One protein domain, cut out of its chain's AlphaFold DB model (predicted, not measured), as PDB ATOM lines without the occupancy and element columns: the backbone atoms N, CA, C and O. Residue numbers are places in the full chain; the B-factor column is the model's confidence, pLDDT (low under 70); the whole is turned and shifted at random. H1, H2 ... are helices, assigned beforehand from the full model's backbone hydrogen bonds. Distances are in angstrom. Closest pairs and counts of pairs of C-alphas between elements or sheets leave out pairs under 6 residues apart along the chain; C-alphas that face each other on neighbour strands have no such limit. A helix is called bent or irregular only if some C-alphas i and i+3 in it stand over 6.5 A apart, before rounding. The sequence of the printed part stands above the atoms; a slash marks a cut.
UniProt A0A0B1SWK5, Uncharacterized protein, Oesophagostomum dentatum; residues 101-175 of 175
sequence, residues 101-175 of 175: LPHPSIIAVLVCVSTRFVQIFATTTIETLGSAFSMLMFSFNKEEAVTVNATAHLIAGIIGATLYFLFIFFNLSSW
ATOM      1  N   LEU A 101     326.132 472.350 852.659       64.94
ATOM      2  CA  LEU A 101     327.466 471.863 853.013       64.94
ATOM      3  C   LEU A 101     327.470 470.323 852.971       64.94
ATOM      4  O   LEU A 101     326.466 469.711 853.348       64.94
ATOM      5  N   PRO A 102     328.562 469.690 852.509       73.25
ATOM      6  CA  PRO A 102     328.687 468.239 852.550       73.25
ATOM      7  C   PRO A 102     328.600 467.740 853.997       73.25
ATOM      8  O   PRO A 102     329.069 468.405 854.923       73.25
ATOM      9  N   HIS A 103     327.976 466.575 854.191       76.44
ATOM     10  CA  HIS A 103     327.823 465.992 855.521       76.44
ATOM     11  C   HIS A 103     329.204 465.731 856.147       76.44
ATOM     12  O   HIS A 103     330.067 465.150 855.483       76.44
ATOM     13  N   PRO A 104     329.430 466.128 857.412       76.50
ATOM     14  CA  PRO A 104     330.666 465.806 858.111       76.50
ATOM     15  C   PRO A 104     330.861 464.289 858.177       76.50
ATOM     16  O   PRO A 104     329.930 463.558 858.518       76.50
ATOM     17  N   SER A 105     332.073 463.810 857.887       87.06
ATOM     18  CA  SER A 105     332.419 462.404 858.112       87.06
ATOM     19  C   SER A 105     332.423 462.119 859.612       87.06
ATOM     20  O   SER A 105     333.221 462.692 860.354       87.06
ATOM     21  N   ILE A 106     331.540 461.222 860.056       88.44
ATOM     22  CA  ILE A 106     331.393 460.847 861.472       88.44
ATOM     23  C   ILE A 106     332.719 460.324 862.034       88.44
ATOM     24  O   ILE A 106     333.073 460.644 863.165       88.44
ATOM     25  N   ILE A 107     333.488 459.586 861.228       91.31
ATOM     26  CA  ILE A 107     334.791 459.039 861.625       91.31
ATOM     27  C   ILE A 107     335.788 460.172 861.885       91.31
ATOM     28  O   ILE A 107     336.454 460.176 862.916       91.31
ATOM     29  N   ALA A 108     335.856 461.169 860.996       87.31
ATOM     30  CA  ALA A 108     336.747 462.314 861.176       87.31
ATOM     31  C   ALA A 108     336.368 463.132 862.420       87.31
ATOM     32  O   ALA A 108     337.237 463.509 863.203       87.31
ATOM     33  N   VAL A 109     335.068 463.352 862.642       89.06
ATOM     34  CA  VAL A 109     334.572 464.041 863.842       89.06
ATOM     35  C   VAL A 109     334.932 463.260 865.104       89.06
ATOM     36  O   VAL A 109     335.440 463.858 866.049       89.06
ATOM     37  N   LEU A 110     334.726 461.940 865.113       92.25
ATOM     38  CA  LEU A 110     335.052 461.087 866.253       92.25
ATOM     39  C   LEU A 110     336.542 461.160 866.589       92.25
ATOM     40  O   LEU A 110     336.885 461.444 867.732       92.25
ATOM     41  N   VAL A 111     337.418 460.987 865.594       94.00
ATOM     42  CA  VAL A 111     338.872 461.078 865.785       94.00
ATOM     43  C   VAL A 111     339.255 462.445 866.352       94.00
ATOM     44  O   VAL A 111     339.938 462.509 867.371       94.00
ATOM     45  N   CYS A 112     338.763 463.544 865.770       89.50
ATOM     46  CA  CYS A 112     339.058 464.888 866.267       89.50
ATOM     47  C   CYS A 112     338.580 465.108 867.711       89.50
ATOM     48  O   CYS A 112     339.306 465.697 868.515       89.50
ATOM     49  N   VAL A 113     337.372 464.646 868.050       90.69
ATOM     50  CA  VAL A 113     336.813 464.774 869.402       90.69
ATOM     51  C   VAL A 113     337.623 463.946 870.397       90.69
ATOM     52  O   VAL A 113     337.998 464.470 871.445       90.69
ATOM     53  N   SER A 114     337.959 462.701 870.061       92.94
ATOM     54  CA  SER A 114     338.777 461.826 870.903       92.94
ATOM     55  C   SER A 114     340.176 462.400 871.134       92.94
ATOM     56  O   SER A 114     340.607 462.495 872.282       92.94
ATOM     57  N   THR A 115     340.870 462.865 870.091       92.62
ATOM     58  CA  THR A 115     342.190 463.502 870.241       92.62
ATOM     59  C   THR A 115     342.109 464.744 871.125       92.62
ATOM     60  O   THR A 115     342.939 464.931 872.016       92.62
ATOM     61  N   ARG A 116     341.083 465.584 870.930       87.38
ATOM     62  CA  ARG A 116     340.903 466.793 871.738       87.38
ATOM     63  C   ARG A 116     340.607 466.467 873.198       87.38
ATOM     64  O   ARG A 116     341.110 467.161 874.079       87.38
ATOM     65  N   PHE A 117     339.816 465.428 873.447       91.75
ATOM     66  CA  PHE A 117     339.527 464.942 874.790       91.75
ATOM     67  C   PHE A 117     340.806 464.496 875.498       91.75
ATOM     68  O   PHE A 117     341.091 465.000 876.579       91.75
ATOM     69  N   VAL A 118     341.610 463.633 874.869       94.88
ATOM     70  CA  VAL A 118     342.874 463.144 875.448       94.88
ATOM     71  C   VAL A 118     343.819 464.304 875.761       94.88
ATOM     72  O   VAL A 118     344.383 464.357 876.851       94.88
ATOM     73  N   GLN A 119     343.944 465.271 874.845       88.12
ATOM     74  CA  GLN A 119     344.793 466.446 875.043       88.12
ATOM     75  C   GLN A 119     344.358 467.279 876.261       88.12
ATOM     76  O   GLN A 119     345.193 467.626 877.098       88.12
ATOM     77  N   ILE A 120     343.065 467.608 876.365       88.12
ATOM     78  CA  ILE A 120     342.538 468.400 877.488       88.12
ATOM     79  C   ILE A 120     342.658 467.603 878.790       88.12
ATOM     80  O   ILE A 120     343.140 468.138 879.779       88.12
ATOM     81  N   PHE A 121     342.298 466.319 878.776       91.44
ATOM     82  CA  PHE A 121     342.356 465.449 879.945       91.44
ATOM     83  C   PHE A 121     343.773 465.336 880.521       91.44
ATOM     84  O   PHE A 121     343.965 465.524 881.723       91.44
ATOM     85  N   ALA A 122     344.772 465.081 879.672       90.38
ATOM     86  CA  ALA A 122     346.168 465.008 880.096       90.38
ATOM     87  C   ALA A 122     346.645 466.339 880.694       90.38
ATOM     88  O   ALA A 122     347.232 466.354 881.773       90.38
ATOM     89  N   THR A 123     346.332 467.456 880.029       85.62
ATOM     90  CA  THR A 123     346.724 468.799 880.489       85.62
ATOM     91  C   THR A 123     346.106 469.119 881.850       85.62
ATOM     92  O   THR A 123     346.819 469.449 882.790       85.62
ATOM     93  N   THR A 124     344.793 468.928 881.999       87.31
ATOM     94  CA  THR A 124     344.078 469.196 883.255       87.31
ATOM     95  C   THR A 124     344.542 468.284 884.392       87.31
ATOM     96  O   THR A 124     344.605 468.719 885.541       87.31
ATOM     97  N   THR A 125     344.906 467.033 884.096       89.75
ATOM     98  CA  THR A 125     345.463 466.114 885.102       89.75
ATOM     99  C   THR A 125     346.809 466.619 885.623       89.75
ATOM    100  O   THR A 125     347.016 466.652 886.835       89.75
ATOM    101  N   ILE A 126     347.698 467.066 884.728       85.88
ATOM    102  CA  ILE A 126     348.995 467.652 885.098       85.88
ATOM    103  C   ILE A 126     348.797 468.932 885.917       85.88
ATOM    104  O   ILE A 126     349.416 469.078 886.966       85.88
ATOM    105  N   GLU A 127     347.905 469.827 885.489       83.12
ATOM    106  CA  GLU A 127     347.609 471.074 886.208       83.12
ATOM    107  C   GLU A 127     347.046 470.817 887.613       83.12
ATOM    108  O   GLU A 127     347.440 471.475 888.575       83.12
ATOM    109  N   THR A 128     346.146 469.839 887.749       86.62
ATOM    110  CA  THR A 128     345.479 469.542 889.026       86.62
ATOM    111  C   THR A 128     346.417 468.842 890.006       86.62
ATOM    112  O   THR A 128     346.416 469.154 891.196       86.62
ATOM    113  N   LEU A 129     347.216 467.884 889.527       88.06
ATOM    114  CA  LEU A 129     348.072 467.066 890.386       88.06
ATOM    115  C   LEU A 129     349.481 467.645 890.558       88.06
ATOM    116  O   LEU A 129     350.177 467.244 891.487       88.06
ATOM    117  N   GLY A 130     349.908 468.580 889.709       82.62
ATOM    118  CA  GLY A 130     351.277 469.102 889.688       82.62
ATOM    119  C   GLY A 130     351.734 469.684 891.026       82.62
ATOM    120  O   GLY A 130     352.842 469.393 891.481       82.62
ATOM    121  N   SER A 131     350.870 470.437 891.711       83.44
ATOM    122  CA  SER A 131     351.192 470.999 893.028       83.44
ATOM    123  C   SER A 131     351.284 469.914 894.110       83.44
ATOM    124  O   SER A 131     352.238 469.908 894.885       83.44
ATOM    125  N   ALA A 132     350.352 468.954 894.128       86.25
ATOM    126  CA  ALA A 132     350.363 467.825 895.059       86.25
ATOM    127  C   ALA A 132     351.591 466.924 894.863       86.25
ATOM    128  O   ALA A 132     352.260 466.583 895.837       86.25
ATOM    129  N   PHE A 133     351.936 466.596 893.615       86.00
ATOM    130  CA  PHE A 133     353.154 465.852 893.296       86.00
ATOM    131  C   PHE A 133     354.407 466.608 893.725       86.00
ATOM    132  O   PHE A 133     355.287 466.002 894.325       86.00
ATOM    133  N   SER A 134     354.480 467.919 893.482       83.56
ATOM    134  CA  SER A 134     355.647 468.720 893.871       83.56
ATOM    135  C   SER A 134     355.849 468.740 895.391       83.56
ATOM    136  O   SER A 134     356.972 468.577 895.861       83.56
ATOM    137  N   MET A 135     354.764 468.854 896.166       84.69
ATOM    138  CA  MET A 135     354.821 468.765 897.631       84.69
ATOM    139  C   MET A 135     355.246 467.371 898.111       84.69
ATOM    140  O   MET A 135     356.056 467.265 899.024       84.69
ATOM    141  N   LEU A 136     354.729 466.298 897.504       88.62
ATOM    142  CA  LEU A 136     355.005 464.925 897.944       88.62
ATOM    143  C   LEU A 136     356.396 464.423 897.537       88.62
ATOM    144  O   LEU A 136     357.068 463.785 898.340       88.62
ATOM    145  N   MET A 137     356.831 464.685 896.302       86.81
ATOM    146  CA  MET A 137     358.102 464.162 895.788       86.81
ATOM    147  C   MET A 137     359.313 464.962 896.261       86.81
ATOM    148  O   MET A 137     360.349 464.372 896.553       86.81
ATOM    149  N   PHE A 138     359.191 466.289 896.336       85.38
ATOM    150  CA  PHE A 138     360.305 467.171 896.697       85.38
ATOM    151  C   PHE A 138     360.207 467.711 898.127       85.38
ATOM    152  O   PHE A 138     361.069 468.479 898.542       85.38
ATOM    153  N   SER A 139     359.180 467.307 898.891       86.12
ATOM    154  CA  SER A 139     358.904 467.827 900.243       86.12
ATOM    155  C   SER A 139     358.806 469.356 900.290       86.12
ATOM    156  O   SER A 139     359.133 469.977 901.299       86.12
ATOM    157  N   PHE A 140     358.354 469.964 899.189       84.44
ATOM    158  CA  PHE A 140     358.171 471.406 899.092       84.44
ATOM    159  C   PHE A 140     357.035 471.887 899.985       84.44
ATOM    160  O   PHE A 140     355.974 471.259 900.077       84.44
ATOM    161  N   ASN A 141     357.223 473.065 900.576       86.25
ATOM    162  CA  ASN A 141     356.145 473.771 901.246       86.25
ATOM    163  C   ASN A 141     355.089 474.236 900.234       86.25
ATOM    164  O   ASN A 141     355.339 474.368 899.035       86.25
ATOM    165  N   LYS A 142     353.878 474.531 900.719       81.94
ATOM    166  CA  LYS A 142     352.751 474.953 899.865       81.94
ATOM    167  C   LYS A 142     353.080 476.175 898.998       81.94
ATOM    168  O   LYS A 142     352.567 476.291 897.891       81.94
ATOM    169  N   GLU A 143     353.885 477.102 899.508       82.25
ATOM    170  CA  GLU A 143     354.348 478.287 898.774       82.25
ATOM    171  C   GLU A 143     355.334 477.923 897.655       82.25
ATOM    172  O   GLU A 143     355.182 478.370 896.516       82.25
ATOM    173  N   GLU A 144     356.313 477.073 897.962       82.81
ATOM    174  CA  GLU A 144     357.326 476.616 897.010       82.81
ATOM    175  C   GLU A 144     356.685 475.800 895.889       82.81
ATOM    176  O   GLU A 144     356.944 476.056 894.718       82.81
ATOM    177  N   ALA A 145     355.772 474.883 896.219       83.94
ATOM    178  CA  ALA A 145     355.060 474.077 895.231       83.94
ATOM    179  C   ALA A 145     354.239 474.937 894.260       83.94
ATOM    180  O   ALA A 145     354.207 474.676 893.057       83.94
ATOM    181  N   VAL A 146     353.600 475.991 894.770       81.69
ATOM    182  CA  VAL A 146     352.860 476.956 893.953       81.69
ATOM    183  C   VAL A 146     353.799 477.754 893.048       81.69
ATOM    184  O   VAL A 146     353.541 477.880 891.851       81.69
ATOM    185  N   THR A 147     354.907 478.251 893.595       82.31
ATOM    186  CA  THR A 147     355.882 479.065 892.858       82.31
ATOM    187  C   THR A 147     356.591 478.248 891.777       82.31
ATOM    188  O   THR A 147     356.729 478.708 890.643       82.31
ATOM    189  N   VAL A 148     356.977 477.006 892.080       84.94
ATOM    190  CA  VAL A 148     357.588 476.073 891.122       84.94
ATOM    191  C   VAL A 148     356.608 475.726 890.005       84.94
ATOM    192  O   VAL A 148     356.984 475.778 888.835       84.94
ATOM    193  N   ASN A 149     355.342 475.442 890.326       83.94
ATOM    194  CA  ASN A 149     354.340 475.133 889.308       83.94
ATOM    195  C   ASN A 149     354.080 476.327 888.373       83.94
ATOM    196  O   ASN A 149     354.054 476.161 887.152       83.94
ATOM    197  N   ALA A 150     353.947 477.534 888.931       83.06
ATOM    198  CA  ALA A 150     353.801 478.767 888.158       83.06
ATOM    199  C   ALA A 150     355.025 479.028 887.259       83.06
ATOM    200  O   ALA A 150     354.878 479.343 886.077       83.06
ATOM    201  N   THR A 151     356.233 478.817 887.788       85.00
ATOM    202  CA  THR A 151     357.490 478.954 887.037       85.00
ATOM    203  C   THR A 151     357.580 477.937 885.898       85.00
ATOM    204  O   THR A 151     357.942 478.299 884.780       85.00
ATOM    205  N   ALA A 152     357.198 476.681 886.135       85.19
ATOM    206  CA  ALA A 152     357.194 475.642 885.108       85.19
ATOM    207  C   ALA A 152     356.251 475.989 883.943       85.19
ATOM    208  O   ALA A 152     356.627 475.844 882.778       85.19
ATOM    209  N   HIS A 153     355.059 476.516 884.245       82.75
ATOM    210  CA  HIS A 153     354.110 476.968 883.225       82.75
ATOM    211  C   HIS A 153     354.639 478.178 882.444       82.75
ATOM    212  O   HIS A 153     354.500 478.225 881.221       82.75
ATOM    213  N   LEU A 154     355.311 479.119 883.117       84.19
ATOM    214  CA  LEU A 154     355.957 480.251 882.455       84.19
ATOM    215  C   LEU A 154     357.059 479.787 881.487       84.19
ATOM    216  O   LEU A 154     357.098 480.247 880.346       84.19
ATOM    217  N   ILE A 155     357.925 478.858 881.904       85.81
ATOM    218  CA  ILE A 155     359.000 478.317 881.054       85.81
ATOM    219  C   ILE A 155     358.413 477.600 879.836       85.81
ATOM    220  O   ILE A 155     358.810 477.889 878.706       85.81
ATOM    221  N   ALA A 156     357.434 476.713 880.047       82.94
ATOM    222  CA  ALA A 156     356.727 476.044 878.955       82.94
ATOM    223  C   ALA A 156     356.119 477.063 877.978       82.94
ATOM    224  O   ALA A 156     356.136 476.865 876.762       82.94
ATOM    225  N   GLY A 157     355.650 478.193 878.506       78.75
ATOM    226  CA  GLY A 157     355.143 479.289 877.710       78.75
ATOM    227  C   GLY A 157     356.157 480.039 876.882       78.75
ATOM    228  O   GLY A 157     355.925 480.258 875.695       78.75
ATOM    229  N   ILE A 158     357.293 480.393 877.468       83.75
ATOM    230  CA  ILE A 158     358.383 481.039 876.738       83.75
ATOM    231  C   ILE A 158     358.873 480.116 875.618       83.75
ATOM    232  O   ILE A 158     359.060 480.575 874.491       83.75
ATOM    233  N   ILE A 159     359.005 478.814 875.888       85.31
ATOM    234  CA  ILE A 159     359.367 477.819 874.871       85.31
ATOM    235  C   ILE A 159     358.315 477.794 873.758       85.31
ATOM    236  O   ILE A 159     358.668 477.906 872.586       85.31
ATOM    237  N   GLY A 160     357.027 477.720 874.103       77.12
ATOM    238  CA  GLY A 160     355.937 477.744 873.128       77.12
ATOM    239  C   GLY A 160     355.940 479.009 872.265       77.12
ATOM    240  O   GLY A 160     355.893 478.920 871.040       77.12
ATOM    241  N   ALA A 161     356.054 480.185 872.882       77.44
ATOM    242  CA  ALA A 161     356.122 481.469 872.185       77.44
ATOM    243  C   ALA A 161     357.347 481.557 871.264       77.44
ATOM    244  O   ALA A 161     357.228 482.011 870.127       77.44
ATOM    245  N   THR A 162     358.500 481.063 871.720       82.06
ATOM    246  CA  THR A 162     359.736 481.010 870.927       82.06
ATOM    247  C   THR A 162     359.579 480.085 869.726       82.06
ATOM    248  O   THR A 162     359.957 480.458 868.621       82.06
ATOM    249  N   LEU A 163     358.967 478.909 869.900       80.75
ATOM    250  CA  LEU A 163     358.683 477.990 868.797       80.75
ATOM    251  C   LEU A 163     357.734 478.614 867.767       80.75
ATOM    252  O   LEU A 163     357.999 478.514 866.572       80.75
ATOM    253  N   TYR A 164     356.674 479.304 868.201       70.62
ATOM    254  CA  TYR A 164     355.784 480.029 867.286       70.62
ATOM    255  C   TYR A 164     356.508 481.157 866.547       70.62
ATOM    256  O   TYR A 164     356.318 481.320 865.343       70.62
ATOM    257  N   PHE A 165     357.357 481.912 867.244       77.19
ATOM    258  CA  PHE A 165     358.161 482.971 866.644       77.19
ATOM    259  C   PHE A 165     359.127 482.404 865.594       77.19
ATOM    260  O   PHE A 165     359.141 482.873 864.458       77.19
ATOM    261  N   LEU A 166     359.861 481.337 865.921       79.56
ATOM    262  CA  LEU A 166     360.737 480.639 864.978       79.56
ATOM    263  C   LEU A 166     359.959 480.112 863.772       79.56
ATOM    264  O   LEU A 166     360.402 480.293 862.645       79.56
ATOM    265  N   PHE A 167     358.781 479.522 863.980       73.56
ATOM    266  CA  PHE A 167     357.958 479.000 862.891       73.56
ATOM    267  C   PHE A 167     357.510 480.098 861.912       73.56
ATOM    268  O   PHE A 167     357.544 479.890 860.699       73.56
ATOM    269  N   ILE A 168     357.138 481.277 862.426       69.19
ATOM    270  CA  ILE A 168     356.723 482.436 861.619       69.19
ATOM    271  C   ILE A 168     357.907 483.031 860.845       69.19
ATOM    272  O   ILE A 168     357.772 483.318 859.658       69.19
ATOM    273  N   PHE A 169     359.064 483.212 861.489       72.38
ATOM    274  CA  PHE A 169     360.222 483.859 860.860       72.38
ATOM    275  C   PHE A 169     361.012 482.935 859.928       72.38
ATOM    276  O   PHE A 169     361.515 483.399 858.907       72.38
ATOM    277  N   PHE A 170     361.100 481.639 860.235       72.00
ATOM    278  CA  PHE A 170     361.811 480.665 859.398       72.00
ATOM    279  C   PHE A 170     360.931 479.979 858.350       72.00
ATOM    280  O   PHE A 170     361.437 479.165 857.585       72.00
ATOM    281  N   ASN A 171     359.640 480.326 858.268       53.81
ATOM    282  CA  ASN A 171     358.722 479.851 857.232       53.81
ATOM    283  C   ASN A 171     358.778 478.319 857.046       53.81
ATOM    284  O   ASN A 171     358.862 477.799 855.932       53.81
ATOM    285  N   LEU A 172     358.709 477.575 858.157       55.31
ATOM    286  CA  LEU A 172     358.734 476.100 858.179       55.31
ATOM    287  C   LEU A 172     357.439 475.453 857.627       55.31
ATOM    288  O   LEU A 172     357.177 474.277 857.850       55.31
ATOM    289  N   SER A 173     356.622 476.231 856.914       46.47
ATOM    290  CA  SER A 173     355.455 475.790 856.145       46.47
ATOM    291  C   SER A 173     355.831 475.263 854.752       46.47
ATOM    292  O   SER A 173     354.960 474.782 854.032       46.47
ATOM    293  N   SER A 174     357.094 475.395 854.341       40.28
ATOM    294  CA  SER A 174     357.614 474.876 853.073       40.28
ATOM    295  C   SER A 174     358.056 473.410 853.213       40.28
ATOM    296  O   SER A 174     359.229 473.111 853.009       40.28
ATOM    297  N   TRP A 175     357.146 472.510 853.589       37.97
ATOM    298  CA  TRP A 175     357.285 471.060 853.397       37.97
ATOM    299  C   TRP A 175     355.916 470.442 853.128       37.97
ATOM    300  O   TRP A 175     354.969 470.770 853.879       37.97
TER     301      TRP A 175
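What this domain is: This is residues 101 to 175 of the 175 residues of an uncharacterized protein of Oesophagostomum dentatum (UniProt A0A0B1SWK5). Two long helices make an open V: they meet near one end, where the short second arm of H1, H1b, turns off and a tight link leads into H2, and the far parts of H1a and H2 stand free. The printed part has 75 residues, with two named helices, H1 then H2, and no named strand; the class is all helix. The whole is extended, with a radius of gyration of the C-alphas of 18.5 A, and flat, spanning 56 by 35 by 18 A.

Where its parts are: After residues 101 to 105, find C-alpha 106 at (331.393, 460.847, 861.472), where H1, residues 106 to 138, begins. By its hydrogen bonds it was assigned as one helix, but it is bent: C-alphas 128 and 131 are 7.1 A apart. Its arm H1a, residues 106 to 128, is 32.1 A long; its arm H1b runs from C-alpha 131 at (351.192, 470.999, 893.028) to residue 138. Next look for H2, residues 142 to 170, which runs 41.9 A to C-alpha 170 at (361.811, 480.665, 859.398).

How they stand to each other: At the bend, H1a and H1b stand at a steep tilt of 57 degrees. Beyond it H1b touches H2, about perpendicular at 74 degrees; look at the C-alphas of Ser 131 and Ala 145, their closest, 5.4 A apart. H2 touches H1b with residues 142 to 149 alone. H1a and H2 are only just apart, with their closest C-alphas at 8.4 A. In H1a, H1b and H2 every O i to N i+4 pair is within hydrogen-bond range.

The domain as a whole: The two C-alphas farthest apart, those of Leu 101 and Ser 139, are 56.9 A apart. The printed part has no cut and ends at residue 175, the chain's last. Residues 101 to 126 and 154 to 175 stand free. Mean pLDDT of the printed part is 81.5; residues 101, 168 and 171 to 175 are under 70.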